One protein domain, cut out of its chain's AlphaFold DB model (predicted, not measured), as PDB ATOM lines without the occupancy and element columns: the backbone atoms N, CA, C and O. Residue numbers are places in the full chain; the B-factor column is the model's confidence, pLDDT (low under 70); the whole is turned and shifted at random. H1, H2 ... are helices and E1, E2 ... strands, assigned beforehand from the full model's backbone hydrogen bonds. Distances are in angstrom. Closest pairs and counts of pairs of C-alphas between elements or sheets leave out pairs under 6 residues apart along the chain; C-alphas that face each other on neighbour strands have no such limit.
ATOM      1  N   VAL A 100     127.516 225.949 201.343       76.94
ATOM      2  CA  VAL A 100     128.417 225.220 202.222       76.94
ATOM      3  C   VAL A 100     129.742 225.974 202.270       76.94
ATOM      4  O   VAL A 100     130.392 226.149 201.242       76.94
ATOM      5  N   ILE A 101     130.135 226.430 203.461       80.50
ATOM      6  CA  ILE A 101     131.366 227.199 203.664       80.50
ATOM      7  C   ILE A 101     132.412 226.319 204.355       80.50
ATOM      8  O   ILE A 101     132.173 225.821 205.456       80.50
ATOM      9  N   PHE A 102     133.572 226.158 203.726       79.06
ATOM     10  CA  PHE A 102     134.736 225.481 204.289       79.06
ATOM     11  C   PHE A 102     135.765 226.510 204.751       79.06
ATOM     12  O   PHE A 102     136.295 227.260 203.937       79.06
ATOM     13  N   PHE A 103     136.077 226.517 206.044       81.88
ATOM     14  CA  PHE A 103     137.171 227.316 206.589       81.88
ATOM     15  C   PHE A 103     138.449 226.476 206.616       81.88
ATOM     16  O   PHE A 103     138.462 225.389 207.194       81.88
ATOM     17  N   ILE A 104     139.508 226.976 205.983       83.38
ATOM     18  CA  ILE A 104     140.848 226.387 206.006       83.38
ATOM     19  C   ILE A 104     141.759 227.415 206.668       83.38
ATOM     20  O   ILE A 104     142.000 228.479 206.101       83.38
ATOM     21  N   ASP A 105     142.229 227.104 207.868       86.06
ATOM     22  CA  ASP A 105     143.078 227.985 208.667       86.06
ATOM     23  C   ASP A 105     144.517 227.459 208.723       86.06
ATOM     24  O   ASP A 105     144.757 226.256 208.587       86.06
ATOM     25  N   GLU A 106     145.465 228.374 208.915       83.06
ATOM     26  CA  GLU A 106     146.894 228.109 209.120       83.06
ATOM     27  C   GLU A 106     147.575 227.300 207.997       83.06
ATOM     28  O   GLU A 106     148.537 226.561 208.232       83.06
ATOM     29  N   LEU A 107     147.110 227.444 206.749       83.00
ATOM     30  CA  LEU A 107     147.692 226.725 205.607       83.00
ATOM     31  C   LEU A 107     149.170 227.086 205.385       83.00
ATOM     32  O   LEU A 107     149.959 226.238 204.977       83.00
ATOM     33  N   ASP A 108     149.563 228.320 205.700       84.88
ATOM     34  CA  ASP A 108     150.945 228.809 205.651       84.88
ATOM     35  C   ASP A 108     151.870 228.174 206.709       84.88
ATOM     36  O   ASP A 108     153.090 228.234 206.568       84.88
ATOM     37  N   ARG A 109     151.319 227.515 207.741       84.12
ATOM     38  CA  ARG A 109     152.101 226.781 208.758       84.12
ATOM     39  C   ARG A 109     152.324 225.314 208.419       84.12
ATOM     40  O   ARG A 109     153.042 224.606 209.129       84.12
ATOM     41  N   CYS A 110     151.693 224.836 207.356       82.00
ATOM     42  CA  CYS A 110     151.895 223.485 206.877       82.00
ATOM     43  C   CYS A 110     153.290 223.304 206.267       82.00
ATOM     44  O   CYS A 110     153.966 224.256 205.881       82.00
ATOM     45  N   ARG A 111     153.714 222.044 206.111       86.19
ATOM     46  CA  ARG A 111     154.902 221.741 205.300       86.19
ATOM     47  C   ARG A 111     154.691 222.289 203.881       86.19
ATOM     48  O   ARG A 111     153.607 222.058 203.341       86.19
ATOM     49  N   PRO A 112     155.700 222.916 203.246       87.38
ATOM     50  CA  PRO A 112     155.524 223.569 201.949       87.38
ATOM     51  C   PRO A 112     154.831 222.694 200.897       87.38
ATOM     52  O   PRO A 112     153.797 223.084 200.362       87.38
ATOM     53  N   ASN A 113     155.306 221.460 200.701       83.81
ATOM     54  CA  ASN A 113     154.706 220.517 199.747       83.81
ATOM     55  C   ASN A 113     153.222 220.247 200.036       83.81
ATOM     56  O   ASN A 113     152.414 220.230 199.117       83.81
ATOM     57  N   TYR A 114     152.859 220.094 201.310       82.81
ATOM     58  CA  TYR A 114     151.477 219.839 201.715       82.81
ATOM     59  C   TYR A 114     150.579 221.058 201.476       82.81
ATOM     60  O   TYR A 114     149.470 220.915 200.974       82.81
ATOM     61  N   SER A 115     151.062 222.266 201.784       83.12
ATOM     62  CA  SER A 115     150.301 223.502 201.550       83.12
ATOM     63  C   SER A 115     149.989 223.722 200.064       83.12
ATOM     64  O   SER A 115     148.846 224.013 199.713       83.12
ATOM     65  N   VAL A 116     150.971 223.497 199.181       84.56
ATOM     66  CA  VAL A 116     150.796 223.602 197.723       84.56
ATOM     67  C   VAL A 116     149.875 222.502 197.201       84.56
ATOM     68  O   VAL A 116     148.952 222.789 196.445       84.56
ATOM     69  N   GLU A 117     150.048 221.264 197.665       80.62
ATOM     70  CA  GLU A 117     149.176 220.145 197.299       80.62
ATOM     71  C   GLU A 117     147.712 220.394 197.702       80.62
ATOM     72  O   GLU A 117     146.797 220.084 196.936       80.62
ATOM     73  N   ILE A 118     147.466 220.980 198.880       80.38
ATOM     74  CA  ILE A 118     146.118 221.400 199.277       80.38
ATOM     75  C   ILE A 118     145.583 222.452 198.309       80.38
ATOM     76  O   ILE A 118     144.470 222.272 197.827       80.38
ATOM     77  N   LEU A 119     146.334 223.511 197.991       80.62
ATOM     78  CA  LEU A 119     145.867 224.534 197.042       80.62
ATOM     79  C   LEU A 119     145.484 223.909 195.694       80.62
ATOM     80  O   LEU A 119     144.398 224.175 195.169       80.62
ATOM     81  N   GLU A 120     146.329 223.019 195.170       77.31
ATOM     82  CA  GLU A 120     146.090 222.289 193.922       77.31
ATOM     83  C   GLU A 120     144.839 221.409 193.988       77.31
ATOM     84  O   GLU A 120     144.014 221.438 193.070       77.31
ATOM     85  N   LYS A 121     144.640 220.681 195.092       73.81
ATOM     86  CA  LYS A 121     143.429 219.880 195.306       73.81
ATOM     87  C   LYS A 121     142.194 220.769 195.410       73.81
ATOM     88  O   LYS A 121     141.237 220.533 194.675       73.81
ATOM     89  N   VAL A 122     142.212 221.797 196.264       73.19
ATOM     90  CA  VAL A 122     141.068 222.694 196.508       73.19
ATOM     91  C   VAL A 122     140.660 223.421 195.222       73.19
ATOM     92  O   VAL A 122     139.459 223.549 194.987       73.19
ATOM     93  N   LYS A 123     141.590 223.762 194.307       73.06
ATOM     94  CA  LYS A 123     141.283 224.299 192.953       73.06
ATOM     95  C   LYS A 123     140.169 223.543 192.241       73.06
ATOM     96  O   LYS A 123     139.304 224.135 191.596       73.06
ATOM     97  N   HIS A 124     140.188 222.221 192.346       65.69
ATOM     98  CA  HIS A 124     139.187 221.396 191.695       65.69
ATOM     99  C   HIS A 124     137.815 221.501 192.371       65.69
ATOM    100  O   HIS A 124     136.813 221.416 191.664       65.69
ATOM    101  N   PHE A 125     137.753 221.765 193.676       65.25
ATOM    102  CA  PHE A 125     136.511 221.926 194.441       65.25
ATOM    103  C   PHE A 125     135.955 223.353 194.430       65.25
ATOM    104  O   PHE A 125     134.754 223.506 194.616       65.25
ATOM    105  N   PHE A 126     136.773 224.383 194.182       64.44
ATOM    106  CA  PHE A 126     136.309 225.780 194.119       64.44
ATOM    107  C   PHE A 126     135.227 226.006 193.055       64.44
ATOM    108  O   PHE A 126     134.326 226.813 193.241       64.44
ATOM    109  N   ASN A 127     135.272 225.265 191.946       68.25
ATOM    110  CA  ASN A 127     134.303 225.407 190.860       68.25
ATOM    111  C   ASN A 127     133.142 224.408 190.998       68.25
ATOM    112  O   ASN A 127     132.933 223.584 190.098       68.25
ATOM    113  N   VAL A 128     132.472 224.442 192.150       74.44
ATOM    114  CA  VAL A 128     131.283 223.651 192.497       74.44
ATOM    115  C   VAL A 128     130.234 224.610 193.051       74.44
ATOM    116  O   VAL A 128     130.502 225.352 194.000       74.44
ATOM    117  N   LYS A 129     129.039 224.626 192.456       77.38
ATOM    118  CA  LYS A 129     127.973 225.544 192.871       77.38
ATOM    119  C   LYS A 129     127.600 225.311 194.340       77.38
ATOM    120  O   LYS A 129     127.517 224.176 194.800       77.38
ATOM    121  N   ASN A 130     127.334 226.400 195.063       78.31
ATOM    122  CA  ASN A 130     126.981 226.401 196.488       78.31
ATOM    123  C   ASN A 130     128.091 225.896 197.429       78.31
ATOM    124  O   ASN A 130     127.794 225.590 198.583       78.31
ATOM    125  N   ILE A 131     129.353 225.860 196.990       79.81
ATOM    126  CA  ILE A 131     130.517 225.707 197.872       79.81
ATOM    127  C   ILE A 131     131.319 227.004 197.895       79.81
ATOM    128  O   ILE A 131     131.593 227.593 196.854       79.81
ATOM    129  N   ILE A 132     131.726 227.430 199.088       83.75
ATOM    130  CA  ILE A 132     132.638 228.552 199.307       83.75
ATOM    131  C   ILE A 132     133.787 228.048 200.176       83.75
ATOM    132  O   ILE A 132     133.551 227.425 201.208       83.75
ATOM    133  N   PHE A 133     135.029 228.334 199.797       85.06
ATOM    134  CA  PHE A 133     136.181 228.120 200.671       85.06
ATOM    135  C   PHE A 133     136.691 229.468 201.175       85.06
ATOM    136  O   PHE A 133     136.866 230.404 200.397       85.06
ATOM    137  N   VAL A 134     136.939 229.551 202.477       88.88
ATOM    138  CA  VAL A 134     137.538 230.703 203.148       88.88
ATOM    139  C   VAL A 134     138.907 230.273 203.650       88.88
ATOM    140  O   VAL A 134     139.010 229.402 204.513       88.88
ATOM    141  N   LEU A 135     139.955 230.869 203.085       88.25
ATOM    142  CA  LEU A 135     141.340 230.608 203.463       88.25
ATOM    143  C   LEU A 135     141.806 231.688 204.445       88.25
ATOM    144  O   LEU A 135     141.849 232.865 204.087       88.25
ATOM    145  N   ALA A 136     142.168 231.293 205.662       90.69
ATOM    146  CA  ALA A 136     142.867 232.146 206.615       90.69
ATOM    147  C   ALA A 136     144.365 231.821 206.542       90.69
ATOM    148  O   ALA A 136     144.806 230.760 206.979       90.69
ATOM    149  N   ILE A 137     145.128 232.705 205.893       88.88
ATOM    150  CA  ILE A 137     146.544 232.485 205.573       88.88
ATOM    151  C   ILE A 137     147.375 233.746 205.782       88.88
ATOM    152  O   ILE A 137     146.913 234.859 205.519       88.88
ATOM    153  N   ASP A 138     148.642 233.565 206.149       91.50
ATOM    154  CA  ASP A 138     149.680 234.553 205.854       91.50
ATOM    155  C   ASP A 138     150.143 234.375 204.400       91.50
ATOM    156  O   ASP A 138     150.839 233.422 204.038       91.50
ATOM    157  N   LYS A 139     149.739 235.314 203.541       90.69
ATOM    158  CA  LYS A 139     150.035 235.285 202.104       90.69
ATOM    159  C   LYS A 139     151.533 235.307 201.803       90.69
ATOM    160  O   LYS A 139     151.966 234.658 200.850       90.69
ATOM    161  N   VAL A 140     152.320 236.049 202.583       90.75
ATOM    162  CA  VAL A 140     153.765 236.180 202.359       90.75
ATOM    163  C   VAL A 140     154.443 234.851 202.664       90.75
ATOM    164  O   VAL A 140     155.208 234.341 201.844       90.75
ATOM    165  N   GLN A 141     154.093 234.244 203.795       91.56
ATOM    166  CA  GLN A 141     154.658 232.960 204.203       91.56
ATOM    167  C   GLN A 141     154.235 231.819 203.282       91.56
ATOM    168  O   GLN A 141     155.074 231.010 202.876       91.56
ATOM    169  N   LEU A 142     152.971 231.800 202.853       91.12
ATOM    170  CA  LEU A 142     152.516 230.853 201.840       91.12
ATOM    171  C   LEU A 142     153.244 231.058 200.502       91.12
ATOM    172  O   LEU A 142     153.573 230.093 199.813       91.12
ATOM    173  N   GLY A 143     153.553 232.308 200.146       91.69
ATOM    174  CA  GLY A 143     154.358 232.631 198.975       91.69
ATOM    175  C   GLY A 143     155.772 232.051 199.049       91.69
ATOM    176  O   GLY A 143     156.238 231.460 198.073       91.69
ATOM    177  N   HIS A 144     156.428 232.150 200.208       90.94
ATOM    178  CA  HIS A 144     157.727 231.512 200.447       90.94
ATOM    179  C   HIS A 144     157.644 229.986 200.357       90.94
ATOM    180  O   HIS A 144     158.520 229.363 199.752       90.94
ATOM    181  N   ALA A 145     156.578 229.385 200.895       89.75
ATOM    182  CA  ALA A 145     156.344 227.950 200.779       89.75
ATOM    183  C   ALA A 145     156.264 227.514 199.307       89.75
ATOM    184  O   ALA A 145     156.959 226.577 198.918       89.75
ATOM    185  N   ILE A 146     155.508 228.234 198.469       90.31
ATOM    186  CA  ILE A 146     155.404 227.967 197.024       90.31
ATOM    187  C   ILE A 146     156.777 228.033 196.342       90.31
ATOM    188  O   ILE A 146     157.151 227.100 195.629       90.31
ATOM    189  N   CYS A 147     157.548 229.099 196.573       90.81
ATOM    190  CA  CYS A 147     158.888 229.228 195.990       90.81
ATOM    191  C   CYS A 147     159.812 228.076 196.417       90.81
ATOM    192  O   CYS A 147     160.584 227.575 195.597       90.81
ATOM    193  N   GLY A 148     159.688 227.625 197.671       89.19
ATOM    194  CA  GLY A 148     160.410 226.472 198.206       89.19
ATOM    195  C   GLY A 148     160.042 225.152 197.523       89.19
ATOM    196  O   GLY A 148     160.937 224.393 197.167       89.19
ATOM    197  N   VAL A 149     158.754 224.889 197.268       88.44
ATOM    198  CA  VAL A 149     158.305 223.658 196.577       88.44
ATOM    199  C   VAL A 149     158.884 223.557 195.164       88.44
ATOM    200  O   VAL A 149     159.300 222.484 194.731       88.44
ATOM    201  N   TYR A 150     158.944 224.677 194.448       87.25
ATOM    202  CA  TYR A 150     159.427 224.712 193.068       87.25
ATOM    203  C   TYR A 150     160.921 225.068 192.938       87.25
ATOM    204  O   TYR A 150     161.411 225.214 191.817       87.25
ATOM    205  N   ASN A 151     161.650 225.204 194.055       86.62
ATOM    206  CA  ASN A 151     163.079 225.545 194.113       86.62
ATOM    207  C   ASN A 151     163.474 226.751 193.238       86.62
ATOM    208  O   ASN A 151     164.500 226.736 192.556       86.62
ATOM    209  N   SER A 152     162.645 227.797 193.215       87.50
ATOM    210  CA  SER A 152     162.898 228.968 192.376       87.50
ATOM    211  C   SER A 152     162.333 230.237 192.995       87.50
ATOM    212  O   SER A 152     161.123 230.441 193.054       87.50
ATOM    213  N   GLU A 153     163.229 231.145 193.378       82.81
ATOM    214  CA  GLU A 153     162.880 232.492 193.849       82.81
ATOM    215  C   GLU A 153     162.309 233.381 192.735       82.81
ATOM    216  O   GLU A 153     161.703 234.414 193.003       82.81
ATOM    217  N   LYS A 154     162.473 232.979 191.467       85.19
ATOM    218  CA  LYS A 154     161.931 233.705 190.308       85.19
ATOM    219  C   LYS A 154     160.437 233.459 190.102       85.19
ATOM    220  O   LYS A 154     159.837 234.085 189.230       85.19
ATOM    221  N   ILE A 155     159.839 232.529 190.845       88.00
ATOM    222  CA  ILE A 155     158.408 232.267 190.750       88.00
ATOM    223  C   ILE A 155     157.645 233.422 191.373       88.00
ATOM    224  O   ILE A 155     157.819 233.768 192.539       88.00
ATOM    225  N   ASN A 156     156.735 233.985 190.587       89.94
ATOM    226  CA  ASN A 156     155.786 234.961 191.084       89.94
ATOM    227  C   ASN A 156     154.685 234.245 191.881       89.94
ATOM    228  O   ASN A 156     153.627 233.895 191.352       89.94
ATOM    229  N   SER A 157     154.946 234.007 193.164       90.81
ATOM    230  CA  SER A 157     154.009 233.333 194.068       90.81
ATOM    231  C   SER A 157     152.679 234.084 194.209       90.81
ATOM    232  O   SER A 157     151.628 233.455 194.306       90.81
ATOM    233  N   ASN A 158     152.687 235.417 194.111       90.06
ATOM    234  CA  ASN A 158     151.464 236.222 194.110       90.06
ATOM    235  C   ASN A 158     150.569 235.912 192.903       90.06
ATOM    236  O   ASN A 158     149.355 235.789 193.048       90.06
ATOM    237  N   GLU A 159     151.151 235.782 191.711       89.81
ATOM    238  CA  GLU A 159     150.404 235.400 190.506       89.81
ATOM    239  C   GLU A 159     149.926 233.946 190.572       89.81
ATOM    240  O   GLU A 159     148.815 233.636 190.141       89.81
ATOM    241  N   TYR A 160     150.728 233.063 191.170       89.06
ATOM    242  CA  TYR A 160     150.321 231.686 191.427       89.06
ATOM    243  C   TYR A 160     149.076 231.632 192.328       89.06
ATOM    244  O   TYR A 160     148.094 230.989 191.960       89.06
ATOM    245  N   LEU A 161     149.069 232.359 193.452       89.81
ATOM    246  CA  LEU A 161     147.946 232.390 194.401       89.81
ATOM    247  C   LEU A 161     146.648 232.945 193.794       89.81
ATOM    248  O   LEU A 161     145.569 232.446 194.114       89.81
ATOM    249  N   LYS A 162     146.733 233.891 192.849       89.00
ATOM    250  CA  LYS A 162     145.561 234.405 192.105       89.00
ATOM    251  C   LYS A 162     144.815 233.334 191.300       89.00
ATOM    252  O   LYS A 162     143.685 233.562 190.894       89.00
ATOM    253  N   ARG A 163     145.420 232.164 191.058       85.88
ATOM    254  CA  ARG A 163     144.749 231.026 190.399       85.88
ATOM    255  C   ARG A 163     143.797 230.262 191.326       85.88
ATOM    256  O   ARG A 163     143.093 229.379 190.837       85.88
ATOM    257  N   PHE A 164     143.848 230.539 192.630       84.12
ATOM    258  CA  PHE A 164     143.116 229.823 193.680       84.12
ATOM    259  C   PHE A 164     142.261 230.754 194.545       84.12
ATOM    260  O   PHE A 164     141.295 230.296 195.142       84.12
ATOM    261  N   ILE A 165     142.630 232.033 194.648       88.38
ATOM    262  CA  ILE A 165     141.946 233.027 195.476       88.38
ATOM    263  C   ILE A 165     141.200 233.993 194.557       88.38
ATOM    264  O   ILE A 165     141.820 234.853 193.932       88.38
ATOM    265  N   ASP A 166     139.876 233.854 194.502       88.12
ATOM    266  CA  ASP A 166     139.014 234.740 193.711       88.12
ATOM    267  C   ASP A 166     138.870 236.125 194.358       88.12
ATOM    268  O   ASP A 166     138.861 237.150 193.677       88.12
ATOM    269  N   ILE A 167     138.756 236.154 195.690       90.44
ATOM    270  CA  ILE A 167     138.560 237.367 196.486       90.44
ATOM    271  C   ILE A 167     139.570 237.370 197.627       90.44
ATOM    272  O   ILE A 167     139.636 236.434 198.421       90.44
ATOM    273  N   GLU A 168     140.329 238.456 197.721       90.69
ATOM    274  CA  GLU A 168     141.278 238.698 198.802       90.69
ATOM    275  C   GLU A 168     140.719 239.762 199.750       90.69
ATOM    276  O   GLU A 168     140.255 240.818 199.314       90.69
ATOM    277  N   TYR A 169     140.769 239.485 201.052       92.12
ATOM    278  CA  TYR A 169     140.354 240.420 202.091       92.12
ATOM    279  C   TYR A 169     141.400 240.464 203.202       92.12
ATOM    280  O   TYR A 169     141.741 239.436 203.787       92.12
ATOM    281  N   THR A 170     141.892 241.662 203.512       90.69
ATOM    282  CA  THR A 170     142.828 241.890 204.615       90.69
ATOM    283  C   THR A 170     142.072 242.434 205.816       90.69
ATOM    284  O   THR A 170     141.375 243.444 205.719       90.69
ATOM    285  N   ILE A 171     142.221 241.775 206.963       90.19
ATOM    286  CA  ILE A 171     141.636 242.249 208.217       90.19
ATOM    287  C   ILE A 171     142.409 243.503 208.659       90.19
ATOM    288  O   ILE A 171     143.633 243.434 208.782       90.19
ATOM    289  N   PRO A 172     141.737 244.645 208.899       89.62
ATOM    290  CA  PRO A 172     142.413 245.858 209.335       89.62
ATOM    291  C   PRO A 172     142.984 245.685 210.744       89.62
ATOM    292  O   PRO A 172     142.337 245.112 211.626       89.62
TER     293      PRO A 172
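What this domain is: This is residues 100 to 172 of the 252 residues of the protein "KAP NTPase domain-containing protein" of Chryseobacterium sp. Leaf405 (UniProt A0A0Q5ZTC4). Two parallel strands, E1 and E2, lie side by side as a short ribbon, and the long helix H1 runs back over one face of it, nearer to E2. Past the far end of the strands H2 packs across the beginning of H1, little H3 packs on H2, and residues 162 to 172 follow with no named element. You have 73 residues with three named helices and two named strands, in the order E1, H1, E2, H2, H3; the sheet is E1 next to E2, parallel, and the class is mixed, helices and strands. The whole is compact, with a radius of gyration of the C-alphas of 12.2 A and spans of 36 by 30 by 20 A.

How they stand to each other: Start at strand E1, residues 100 to 105, and look across to strand E2, residues 131 to 136. They are parallel neighbours at 18 degrees, and the C-alphas of Phe 102 and Phe 133, which face each other, are 4.7 A apart. Look there for N 102 and O 132, 2.8 A apart, and N 134 and O 102, also 2.8 A, both within hydrogen-bond range. Between these strands comes helix H1, residues 112 to 126, and E1, H1 and E2 form a strand-helix-strand unit, two parallel neighbour strands with a helix between them in the chain, whose crossover is right-handed. The closest C-alphas of H1 and E2 are those of Phe 126 and Ile 132, 6.9 A apart. Next find helix H2, residues 139 to 149, which H1 touches with residues 112 to 116 alone; the closest C-alphas, of Pro 112 and Ala 145, are 4.6 A apart. Their lines are only just about perpendicular, at 70.5 degrees. Helix H3, residues 157 to 161, touches H2, the closest C-alphas being those of Gly 143 and Ser 157, 5.0 A apart. H3 is apart from H1, E1 and E2. In H2 and H3 every O i to N i+4 pair is within hydrogen-bond range, in H1 9 of 11.

Where its parts are: Find C-alpha 100 at (128.417, 225.220, 202.222); from there E1 runs 16.3 A to C-alpha 105. H1 begins at C-alpha 112, at (155.524, 223.569, 201.949), and covers 20.9 A. E2 measures 16.4 A and H2 15.3 A. H3 spans 6.1 A and ends at C-alpha 161, at (147.946, 232.390, 194.401).

The domain as a whole: The C-alphas of Val 100 and Lys 154 are the two farthest apart, at 36.6 A. The printed part has no cut. The links H1 to E2 and E2 to H2 are tight, E1 to H1 and H2 to H3 are short, and no link is long. The mean pLDDT of the printed part is 84.6; look at residues 124 to 127 for the four under 70.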